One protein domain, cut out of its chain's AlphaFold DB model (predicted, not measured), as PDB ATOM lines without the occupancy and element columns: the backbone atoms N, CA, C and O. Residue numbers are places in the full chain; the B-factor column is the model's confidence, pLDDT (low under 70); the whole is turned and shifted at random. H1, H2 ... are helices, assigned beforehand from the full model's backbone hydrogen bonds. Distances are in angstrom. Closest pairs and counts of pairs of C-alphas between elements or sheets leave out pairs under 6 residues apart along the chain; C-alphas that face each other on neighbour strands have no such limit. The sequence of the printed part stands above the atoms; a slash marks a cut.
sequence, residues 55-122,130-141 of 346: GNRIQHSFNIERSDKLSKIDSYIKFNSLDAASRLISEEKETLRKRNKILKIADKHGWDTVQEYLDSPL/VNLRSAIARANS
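What this domain is: This is residues 55 to 122 and 130 to 141 of the 346 residues of an uncharacterized protein of Mytilus coruscus (UniProt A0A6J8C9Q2). A long helical hairpin, H1 and H2, makes most of the length, with a small head of two short helices, H3 and H4, at the last residues of H2. The 80 printed residues include four named helices, H1 to H4 in chain order, and no named strand: the class is all helix. The whole is a loose rod, 53 by 25 by 20 A, with a radius of gyration of the C-alphas of 16.3 A.

How they stand to each other: H1, residues 55 to 78, touches H2, residues 82 to 109, with residues 66 to 77 alone; this hairpin has a shallow tilt of 18 degrees, and its closest C-alphas, of Ile 73 and Ala 85, are 5.1 A apart. H2 touches H3, residues 111 to 118, at a steep tilt of 47 degrees, with residues 102 to 106 alone; the closest C-alphas, of Ala 106 and Val 114, are 6.0 A apart. H3 touches H4, residues 130 to 141, opposite ways; the closest C-alphas, of Glu 116 and Ala 135, are 5.0 A apart. Each helix has every O i to N i+4 pair within hydrogen-bond range.

Where its parts are: H1 begins at C-alpha 55 (547.700, 403.202, 348.421) and spans 34.8 A; H2 spans 40.4 A. H4 ends at C-alpha 141 (527.010, 403.023, 353.089).

The domain as a whole: Residues 123 to 129 are not printed; C-alphas 122 and 130 are 12.0 A apart. Residues 120 to 122 have pLDDT under 70.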
ATOM      1  N   GLY A  55     547.633 403.256 349.885       77.06
ATOM      2  CA  GLY A  55     547.700 403.202 348.421       77.06
ATOM      3  C   GLY A  55     549.123 403.337 347.863       77.06
ATOM      4  O   GLY A  55     549.464 402.669 346.887       77.06
ATOM      5  N   ASN A  56     549.981 404.134 348.513       83.00
ATOM      6  CA  ASN A  56     551.371 404.312 348.085       83.00
ATOM      7  C   ASN A  56     552.195 403.050 348.359       83.00
ATOM      8  O   ASN A  56     552.975 402.637 347.503       83.00
ATOM      9  N   ARG A  57     551.978 402.406 349.514       85.56
ATOM     10  CA  ARG A  57     552.612 401.125 349.854       85.56
ATOM     11  C   ARG A  57     552.239 400.047 348.840       85.56
ATOM     12  O   ARG A  57     553.117 399.362 348.321       85.56
ATOM     13  N   ILE A  58     550.948 399.933 348.524       82.25
ATOM     14  CA  ILE A  58     550.435 398.967 347.544       82.25
ATOM     15  C   ILE A  58     551.057 399.217 346.165       82.25
ATOM     16  O   ILE A  58     551.491 398.276 345.503       82.25
ATOM     17  N   GLN A  59     551.145 400.477 345.732       84.75
ATOM     18  CA  GLN A  59     551.754 400.827 344.448       84.75
ATOM     19  C   GLN A  59     553.248 400.500 344.401       84.75
ATOM     20  O   GLN A  59     553.717 399.935 343.415       84.75
ATOM     21  N   HIS A  60     553.984 400.818 345.462       86.25
ATOM     22  CA  HIS A  60     555.403 400.503 345.554       86.25
ATOM     23  C   HIS A  60     555.654 398.989 345.537       86.25
ATOM     24  O   HIS A  60     556.458 398.509 344.742       86.25
ATOM     25  N   SER A  61     554.902 398.227 346.339       87.50
ATOM     26  CA  SER A  61     554.984 396.762 346.374       87.50
ATOM     27  C   SER A  61     554.689 396.140 345.011       87.50
ATOM     28  O   SER A  61     555.397 395.232 344.585       87.50
ATOM     29  N   PHE A  62     553.666 396.638 344.314       89.75
ATOM     30  CA  PHE A  62     553.333 396.173 342.971       89.75
ATOM     31  C   PHE A  62     554.486 396.431 341.994       89.75
ATOM     32  O   PHE A  62     554.870 395.528 341.257       89.75
ATOM     33  N   ASN A  63     555.065 397.637 342.013       89.94
ATOM     34  CA  ASN A  63     556.160 398.012 341.117       89.94
ATOM     35  C   ASN A  63     557.414 397.154 341.330       89.94
ATOM     36  O   ASN A  63     558.001 396.708 340.344       89.94
ATOM     37  N   ILE A  64     557.788 396.889 342.587       92.50
ATOM     38  CA  ILE A  64     558.902 395.987 342.915       92.50
ATOM     39  C   ILE A  64     558.645 394.602 342.322       92.50
ATOM     40  O   ILE A  64     559.466 394.092 341.566       92.50
ATOM     41  N   GLU A  65     557.470 394.028 342.580       91.75
ATOM     42  CA  GLU A  65     557.160 392.676 342.115       91.75
ATOM     43  C   GLU A  65     557.175 392.570 340.576       91.75
ATOM     44  O   GLU A  65     557.644 391.569 340.031       91.75
ATOM     45  N   ARG A  66     556.689 393.596 339.851       92.94
ATOM     46  CA  ARG A  66     556.770 393.613 338.374       92.94
ATOM     47  C   ARG A  66     558.224 393.701 337.908       92.94
ATOM     48  O   ARG A  66     558.611 392.995 336.983       92.94
ATOM     49  N   SER A  67     559.045 394.527 338.562       90.62
ATOM     50  CA  SER A  67     560.476 394.649 338.253       90.62
ATOM     51  C   SER A  67     561.210 393.311 338.408       90.62
ATOM     52  O   SER A  67     561.984 392.912 337.533       90.62
ATOM     53  N   ASP A  68     560.905 392.563 339.468       92.56
ATOM     54  CA  ASP A  68     561.485 391.240 339.706       92.56
ATOM     55  C   ASP A  68     561.048 390.223 338.645       92.56
ATOM     56  O   ASP A  68     561.862 389.446 338.138       92.56
ATOM     57  N   LYS A  69     559.765 390.226 338.262       92.50
ATOM     58  CA  LYS A  69     559.251 389.342 337.202       92.50
ATOM     59  C   LYS A  69     559.841 389.679 335.835       92.50
ATOM     60  O   LYS A  69     560.198 388.763 335.096       92.50
ATOM     61  N   LEU A  70     560.013 390.959 335.513       92.81
ATOM     62  CA  LEU A  70     560.696 391.391 334.291       92.81
ATOM     63  C   LEU A  70     562.164 390.949 334.278       92.81
ATOM     64  O   LEU A  70     562.641 390.471 333.251       92.81
ATOM     65  N   SER A  71     562.850 391.005 335.423       93.25
ATOM     66  CA  SER A  71     564.224 390.501 335.560       93.25
ATOM     67  C   SER A  71     564.308 388.985 335.340       93.25
ATOM     68  O   SER A  71     565.240 388.497 334.702       93.25
ATOM     69  N   LYS A  72     563.302 388.227 335.800       92.38
ATOM     70  CA  LYS A  72     563.176 386.786 335.507       92.38
ATOM     71  C   LYS A  72     562.904 386.521 334.026       92.38
ATOM     72  O   LYS A  72     563.453 385.587 333.462       92.38
ATOM     73  N   ILE A  73     562.068 387.329 333.376       92.25
ATOM     74  CA  ILE A  73     561.824 387.206 331.931       92.25
ATOM     75  C   ILE A  73     563.126 387.443 331.156       92.25
ATOM     76  O   ILE A  73     563.448 386.662 330.263       92.25
ATOM     77  N   ASP A  74     563.896 388.465 331.528       91.56
ATOM     78  CA  ASP A  74     565.191 388.757 330.911       91.56
ATOM     79  C   ASP A  74     566.180 387.590 331.080       91.56
ATOM     80  O   ASP A  74     566.849 387.198 330.121       91.56
ATOM     81  N   SER A  75     566.222 386.954 332.258       92.44
ATOM     82  CA  SER A  75     567.054 385.763 332.457       92.44
ATOM     83  C   SER A  75     566.582 384.575 331.611       92.44
ATOM     84  O   SER A  75     567.404 383.956 330.938       92.44
ATOM     85  N   TYR A  76     565.280 384.285 331.543       92.25
ATOM     86  CA  TYR A  76     564.764 383.196 330.703       92.25
ATOM     87  C   TYR A  76     565.029 383.411 329.212       92.25
ATOM     88  O   TYR A  76     565.346 382.450 328.512       92.25
ATOM     89  N   ILE A  77     564.964 384.656 328.734       91.31
ATOM     90  CA  ILE A  77     565.331 385.000 327.355       91.31
ATOM     91  C   ILE A  77     566.823 384.733 327.122       91.31
ATOM     92  O   ILE A  77     567.176 384.100 326.128       91.31
ATOM     93  N   LYS A  78     567.699 385.138 328.052       91.88
ATOM     94  CA  LYS A  78     569.152 384.895 327.958       91.88
ATOM     95  C   LYS A  78     569.510 383.409 327.954       91.88
ATOM     96  O   LYS A  78     570.401 383.004 327.217       91.88
ATOM     97  N   PHE A  79     568.805 382.597 328.740       90.81
ATOM     98  CA  PHE A  79     569.014 381.145 328.810       90.81
ATOM     99  C   PHE A  79     568.194 380.354 327.771       90.81
ATOM    100  O   PHE A  79     568.079 379.136 327.882       90.81
ATOM    101  N   ASN A  80     567.634 381.026 326.756       89.06
ATOM    102  CA  ASN A  80     566.855 380.441 325.656       89.06
ATOM    103  C   ASN A  80     565.640 379.595 326.102       89.06
ATOM    104  O   ASN A  80     565.188 378.689 325.401       89.06
ATOM    105  N   SER A  81     565.073 379.909 327.266       90.25
ATOM    106  CA  SER A  81     563.839 379.307 327.775       90.25
ATOM    107  C   SER A  81     562.629 380.148 327.353       90.25
ATOM    108  O   SER A  81     562.012 380.870 328.139       90.25
ATOM    109  N   LEU A  82     562.307 380.084 326.059       89.31
ATOM    110  CA  LEU A  82     561.291 380.944 325.437       89.31
ATOM    111  C   LEU A  82     559.854 380.631 325.892       89.31
ATOM    112  O   LEU A  82     559.029 381.545 325.974       89.31
ATOM    113  N   ASP A  83     559.548 379.373 326.220       91.06
ATOM    114  CA  ASP A  83     558.215 378.968 326.699       91.06
ATOM    115  C   ASP A  83     557.927 379.518 328.107       91.06
ATOM    116  O   ASP A  83     556.897 380.156 328.340       91.06
ATOM    117  N   ALA A  84     558.891 379.389 329.026       89.38
ATOM    118  CA  ALA A  84     558.791 379.941 330.376       89.38
ATOM    119  C   ALA A  84     558.671 381.476 330.355       89.38
ATOM    120  O   ALA A  84     557.823 382.043 331.051       89.38
ATOM    121  N   ALA A  85     559.455 382.144 329.500       91.06
ATOM    122  CA  ALA A  85     559.353 383.586 329.288       91.06
ATOM    123  C   ALA A  85     557.968 383.989 328.750       91.06
ATOM    124  O   ALA A  85     557.351 384.922 329.261       91.06
ATOM    125  N   SER A  86     557.436 383.265 327.761       92.00
ATOM    126  CA  SER A  86     556.123 383.552 327.163       92.00
ATOM    127  C   SER A  86     554.971 383.373 328.154       92.00
ATOM    128  O   SER A  86     554.038 384.187 328.184       92.00
ATOM    129  N   ARG A  87     555.047 382.346 329.010       93.19
ATOM    130  CA  ARG A  87     554.093 382.129 330.105       93.19
ATOM    131  C   ARG A  87     554.117 383.284 331.102       93.19
ATOM    132  O   ARG A  87     553.059 383.840 331.394       93.19
ATOM    133  N   LEU A  88     555.303 383.697 331.548       92.06
ATOM    134  CA  LEU A  88     555.450 384.816 332.481       92.06
ATOM    135  C   LEU A  88     555.003 386.147 331.883       92.06
ATOM    136  O   LEU A  88     554.324 386.909 332.557       92.06
ATOM    137  N   ILE A  89     555.291 386.416 330.608       93.19
ATOM    138  CA  ILE A  89     554.789 387.613 329.914       93.19
ATOM    139  C   ILE A  89     553.258 387.618 329.870       93.19
ATOM    140  O   ILE A  89     552.628 388.666 330.025       93.19
ATOM    141  N   SER A  90     552.642 386.462 329.628       94.31
ATOM    142  CA  SER A  90     551.183 386.347 329.567       94.31
ATOM    143  C   SER A  90     550.544 386.561 330.939       94.31
ATOM    144  O   SER A  90     549.566 387.302 331.047       94.31
ATOM    145  N   GLU A  91     551.136 385.991 331.989       93.62
ATOM    146  CA  GLU A  91     550.755 386.252 333.380       93.62
ATOM    147  C   GLU A  91     550.897 387.745 333.718       93.62
ATOM    148  O   GLU A  91     549.967 388.369 334.236       93.62
ATOM    149  N   GLU A  92     552.023 388.349 333.343       93.25
ATOM    150  CA  GLU A  92     552.327 389.753 333.597       93.25
ATOM    151  C   GLU A  92     551.297 390.680 332.946       93.25
ATOM    152  O   GLU A  92     550.738 391.565 333.600       93.25
ATOM    153  N   LYS A  93     550.951 390.421 331.681       90.88
ATOM    154  CA  LYS A  93     549.887 391.145 330.972       90.88
ATOM    155  C   LYS A  93     548.558 391.084 331.720       90.88
ATOM    156  O   LYS A  93     547.854 392.093 331.792       90.88
ATOM    157  N   GLU A  94     548.213 389.935 332.289       91.56
ATOM    158  CA  GLU A  94     546.955 389.769 333.011       91.56
ATOM    159  C   GLU A  94     546.952 390.524 334.346       91.56
ATOM    160  O   GLU A  94     545.976 391.197 334.684       91.56
ATOM    161  N   THR A  95     548.068 390.521 335.077       90.38
ATOM    162  CA  THR A  95     548.194 391.336 336.298       90.38
ATOM    163  C   THR A  95     548.092 392.838 336.016       90.38
ATOM    164  O   THR A  95     547.420 393.559 336.757       90.38
ATOM    165  N   LEU A  96     548.670 393.313 334.907       91.75
ATOM    166  CA  LEU A  96     548.566 394.707 334.478       91.75
ATOM    167  C   LEU A  96     547.128 395.074 334.095       91.75
ATOM    168  O   LEU A  96     546.648 396.148 334.456       91.75
ATOM    169  N   ARG A  97     546.396 394.176 333.425       88.62
ATOM    170  CA  ARG A  97     544.964 394.376 333.141       88.62
ATOM    171  C   ARG A  97     544.142 394.494 334.419       88.62
ATOM    172  O   ARG A  97     543.358 395.437 334.544       88.62
ATOM    173  N   LYS A  98     544.353 393.589 335.383       88.56
ATOM    174  CA  LYS A  98     543.706 393.640 336.705       88.56
ATOM    175  C   LYS A  98     544.009 394.963 337.412       88.56
ATOM    176  O   LYS A  98     543.091 395.622 337.900       88.56
ATOM    177  N   ARG A  99     545.266 395.418 337.387       89.81
ATOM    178  CA  ARG A  99     545.671 396.696 337.990       89.81
ATOM    179  C   ARG A  99     545.019 397.902 337.315       89.81
ATOM    180  O   ARG A  99     544.472 398.756 338.010       89.81
ATOM    181  N   ASN A 100     545.025 397.955 335.986       89.69
ATOM    182  CA  ASN A 100     544.393 399.034 335.223       89.69
ATOM    183  C   ASN A 100     542.887 399.110 335.489       89.69
ATOM    184  O   ASN A 100     542.320 400.197 335.573       89.69
ATOM    185  N   LYS A 101     542.231 397.962 335.668       88.69
ATOM    186  CA  LYS A 101     540.823 397.907 336.069       88.69
ATOM    187  C   LYS A 101     540.606 398.501 337.461       88.69
ATOM    188  O   LYS A 101     539.710 399.322 337.626       88.69
ATOM    189  N   ILE A 102     541.445 398.138 338.431       87.25
ATOM    190  CA  ILE A 102     541.401 398.705 339.786       87.25
ATOM    191  C   ILE A 102     541.583 400.228 339.754       87.25
ATOM    192  O   ILE A 102     540.826 400.938 340.409       87.25
ATOM    193  N   LEU A 103     542.528 400.738 338.957       87.00
ATOM    194  CA  LEU A 103     542.735 402.182 338.790       87.00
ATOM    195  C   LEU A 103     541.492 402.877 338.225       87.00
ATOM    196  O   LEU A 103     541.033 403.854 338.801       87.00
ATOM    197  N   LYS A 104     540.867 402.317 337.183       89.12
ATOM    198  CA  LYS A 104     539.615 402.863 336.630       89.12
ATOM    199  C   LYS A 104     538.482 402.920 337.663       89.12
ATOM    200  O   LYS A 104     537.679 403.851 337.644       89.12
ATOM    201  N   ILE A 105     538.392 401.925 338.549       85.62
ATOM    202  CA  ILE A 105     537.415 401.921 339.647       85.62
ATOM    203  C   ILE A 105     537.768 403.008 340.671       85.62
ATOM    204  O   ILE A 105     536.877 403.750 341.083       85.62
ATOM    205  N   ALA A 106     539.046 403.135 341.041       86.38
ATOM    206  CA  ALA A 106     539.523 404.166 341.960       86.38
ATOM    207  C   ALA A 106     539.245 405.580 341.430       86.38
ATOM    208  O   ALA A 106     538.680 406.390 342.156       86.38
ATOM    209  N   ASP A 107     539.553 405.856 340.163       83.88
ATOM    210  CA  ASP A 107     539.353 407.174 339.550       83.88
ATOM    211  C   ASP A 107     537.872 407.577 339.526       83.88
ATOM    212  O   ASP A 107     537.528 408.743 339.705       83.88
ATOM    213  N   LYS A 108     536.972 406.604 339.331       86.31
ATOM    214  CA  LYS A 108     535.532 406.861 339.225       86.31
ATOM    215  C   LYS A 108     534.799 406.864 340.572       86.31
ATOM    216  O   LYS A 108     533.820 407.593 340.730       86.31
ATOM    217  N   HIS A 109     535.209 406.020 341.519       85.62
ATOM    218  CA  HIS A 109     534.452 405.741 342.750       85.62
ATOM    219  C   HIS A 109     535.273 405.900 344.050       85.62
ATOM    220  O   HIS A 109     534.711 405.980 345.150       85.62
ATOM    221  N   GLY A 110     536.593 406.040 343.934       86.56
ATOM    222  CA  GLY A 110     537.539 406.176 345.038       86.56
ATOM    223  C   GLY A 110     538.085 404.841 345.549       86.56
ATOM    224  O   GLY A 110     537.545 403.766 345.276       86.56
ATOM    225  N   TRP A 111     539.158 404.924 346.338       86.69
ATOM    226  CA  TRP A 111     539.860 403.760 346.894       86.69
ATOM    227  C   TRP A 111     539.012 402.924 347.866       86.69
ATOM    228  O   TRP A 111     539.156 401.706 347.879       86.69
ATOM    229  N   ASP A 112     538.050 403.526 348.573       86.31
ATOM    230  CA  ASP A 112     537.117 402.778 349.438       86.31
ATOM    231  C   ASP A 112     536.301 401.739 348.647       86.31
ATOM    232  O   ASP A 112     536.008 400.650 349.131       86.31
ATOM    233  N   THR A 113     535.930 402.075 347.405       87.00
ATOM    234  CA  THR A 113     535.196 401.155 346.522       87.00
ATOM    235  C   THR A 113     536.104 400.052 345.995       87.00
ATOM    236  O   THR A 113     535.659 398.920 345.842       87.00
ATOM    237  N   VAL A 114     537.376 400.364 345.734       86.50
ATOM    238  CA  VAL A 114     538.373 399.360 345.346       86.50
ATOM    239  C   VAL A 114     538.569 398.333 346.452       86.50
ATOM    240  O   VAL A 114     538.596 397.145 346.157       86.50
ATOM    241  N   GLN A 115     538.673 398.773 347.704       85.44
ATOM    242  CA  GLN A 115     538.845 397.868 348.834       85.44
ATOM    243  C   GLN A 115     537.661 396.894 348.949       85.44
ATOM    244  O   GLN A 115     537.858 395.688 348.922       85.44
ATOM    245  N   GLU A 116     536.422 397.398 348.924       84.50
ATOM    246  CA  GLU A 116     535.212 396.552 348.933       84.50
ATOM    247  C   GLU A 116     535.109 395.613 347.718       84.50
ATOM    248  O   GLU A 116     534.544 394.518 347.803       84.50
ATOM    249  N   TYR A 117     535.640 396.043 346.570       85.31
ATOM    250  CA  TYR A 117     535.687 395.237 345.355       85.31
ATOM    251  C   TYR A 117     536.684 394.075 345.477       85.31
ATOM    252  O   TYR A 117     536.360 392.964 345.063       85.31
ATOM    253  N   LEU A 118     537.861 394.314 346.063       82.56
ATOM    254  CA  LEU A 118     538.896 393.297 346.273       82.56
ATOM    255  C   LEU A 118     538.562 392.339 347.425       82.56
ATOM    256  O   LEU A 118     538.824 391.147 347.306       82.56
ATOM    257  N   ASP A 119     537.932 392.835 348.491       73.19
ATOM    258  CA  ASP A 119     537.594 392.061 349.696       73.19
ATOM    259  C   ASP A 119     536.388 391.118 349.503       73.19
ATOM    260  O   ASP A 119     535.975 390.439 350.438       73.19
ATOM    261  N   SER A 120     535.779 391.074 348.312       67.31
ATOM    262  CA  SER A 120     534.616 390.221 348.037       67.31
ATOM    263  C   SER A 120     535.053 388.762 347.781       67.31
ATOM    264  O   SER A 120     535.494 388.466 346.671       67.31
ATOM    265  N   PRO A 121     534.903 387.818 348.743       56.84
ATOM    266  CA  PRO A 121     535.569 386.506 348.715       56.84
ATOM    267  C   PRO A 121     534.854 385.428 347.875       56.84
ATOM    268  O   PRO A 121     535.173 384.250 347.991       56.84
ATOM    269  N   LEU A 122     533.847 385.788 347.072       51.50
ATOM    270  CA  LEU A 122     532.866 384.838 346.518       51.50
ATOM    271  C   LEU A 122     532.470 385.168 345.073       51.50
ATOM    272  O   LEU A 122     531.294 385.196 344.719       51.50
ATOM    273  N   VAL A 130     527.865 393.336 338.779       80.94
ATOM    274  CA  VAL A 130     527.140 393.168 340.045       80.94
ATOM    275  C   VAL A 130     528.088 393.405 341.214       80.94
ATOM    276  O   VAL A 130     527.757 394.168 342.122       80.94
ATOM    277  N   ASN A 131     529.301 392.852 341.143       81.69
ATOM    278  CA  ASN A 131     530.333 393.054 342.158       81.69
ATOM    279  C   ASN A 131     530.697 394.530 342.315       81.69
ATOM    280  O   ASN A 131     530.729 395.040 343.434       81.69
ATOM    281  N   LEU A 132     530.880 395.250 341.204       83.19
ATOM    282  CA  LEU A 132     531.152 396.684 341.246       83.19
ATOM    283  C   LEU A 132     529.978 397.469 341.852       83.19
ATOM    284  O   LEU A 132     530.196 398.330 342.700       83.19
ATOM    285  N   ARG A 133     528.730 397.167 341.472       84.12
ATOM    286  CA  ARG A 133     527.542 397.820 342.058       84.12
ATOM    287  C   ARG A 133     527.431 397.557 343.561       84.12
ATOM    288  O   ARG A 133     527.143 398.485 344.314       84.12
ATOM    289  N   SER A 134     527.697 396.324 343.993       85.38
ATOM    290  CA  SER A 134     527.733 395.934 345.406       85.38
ATOM    291  C   SER A 134     528.828 396.684 346.168       85.38
ATOM    292  O   SER A 134     528.552 397.259 347.220       85.38
ATOM    293  N   ALA A 135     530.042 396.757 345.615       86.88
ATOM    294  CA  ALA A 135     531.156 397.489 346.211       86.88
ATOM    295  C   ALA A 135     530.863 398.995 346.326       86.88
ATOM    296  O   ALA A 135     531.085 399.583 347.381       86.88
ATOM    297  N   ILE A 136     530.282 399.613 345.289       84.81
ATOM    298  CA  ILE A 136     529.854 401.023 345.319       84.81
ATOM    299  C   ILE A 136     528.809 401.244 346.420       84.81
ATOM    300  O   ILE A 136     528.902 402.208 347.182       84.81
ATOM    301  N   ALA A 137     527.804 400.368 346.517       85.81
ATOM    302  CA  ALA A 137     526.759 400.473 347.531       85.81
ATOM    303  C   ALA A 137     527.330 400.342 348.953       85.81
ATOM    304  O   ALA A 137     527.010 401.163 349.816       85.81
ATOM    305  N   ARG A 138     528.219 399.365 349.184       86.56
ATOM    306  CA  ARG A 138     528.894 399.152 350.473       86.56
ATOM    307  C   ARG A 138     529.792 400.327 350.855       86.56
ATOM    308  O   ARG A 138     529.642 400.863 351.952       86.56
ATOM    309  N   ALA A 139     530.628 400.807 349.935       86.81
ATOM    310  CA  ALA A 139     531.482 401.971 350.163       86.81
ATOM    311  C   ALA A 139     530.663 403.238 350.479       86.81
ATOM    312  O   ALA A 139     530.957 403.956 351.435       86.81
ATOM    313  N   ASN A 140     529.578 403.492 349.736       85.62
ATOM    314  CA  ASN A 140     528.685 404.620 350.009       85.62
ATOM    315  C   ASN A 140     527.958 404.493 351.354       85.62
ATOM    316  O   ASN A 140     527.760 405.502 352.028       85.62
ATOM    317  N   SER A 141     527.584 403.279 351.765       82.75
ATOM    318  CA  SER A 141     527.010 403.023 353.089       82.75
ATOM    319  C   SER A 141     528.014 403.343 354.199       82.75
ATOM    320  O   SER A 141     527.688 404.100 355.113       82.75
TER     321      SER A 141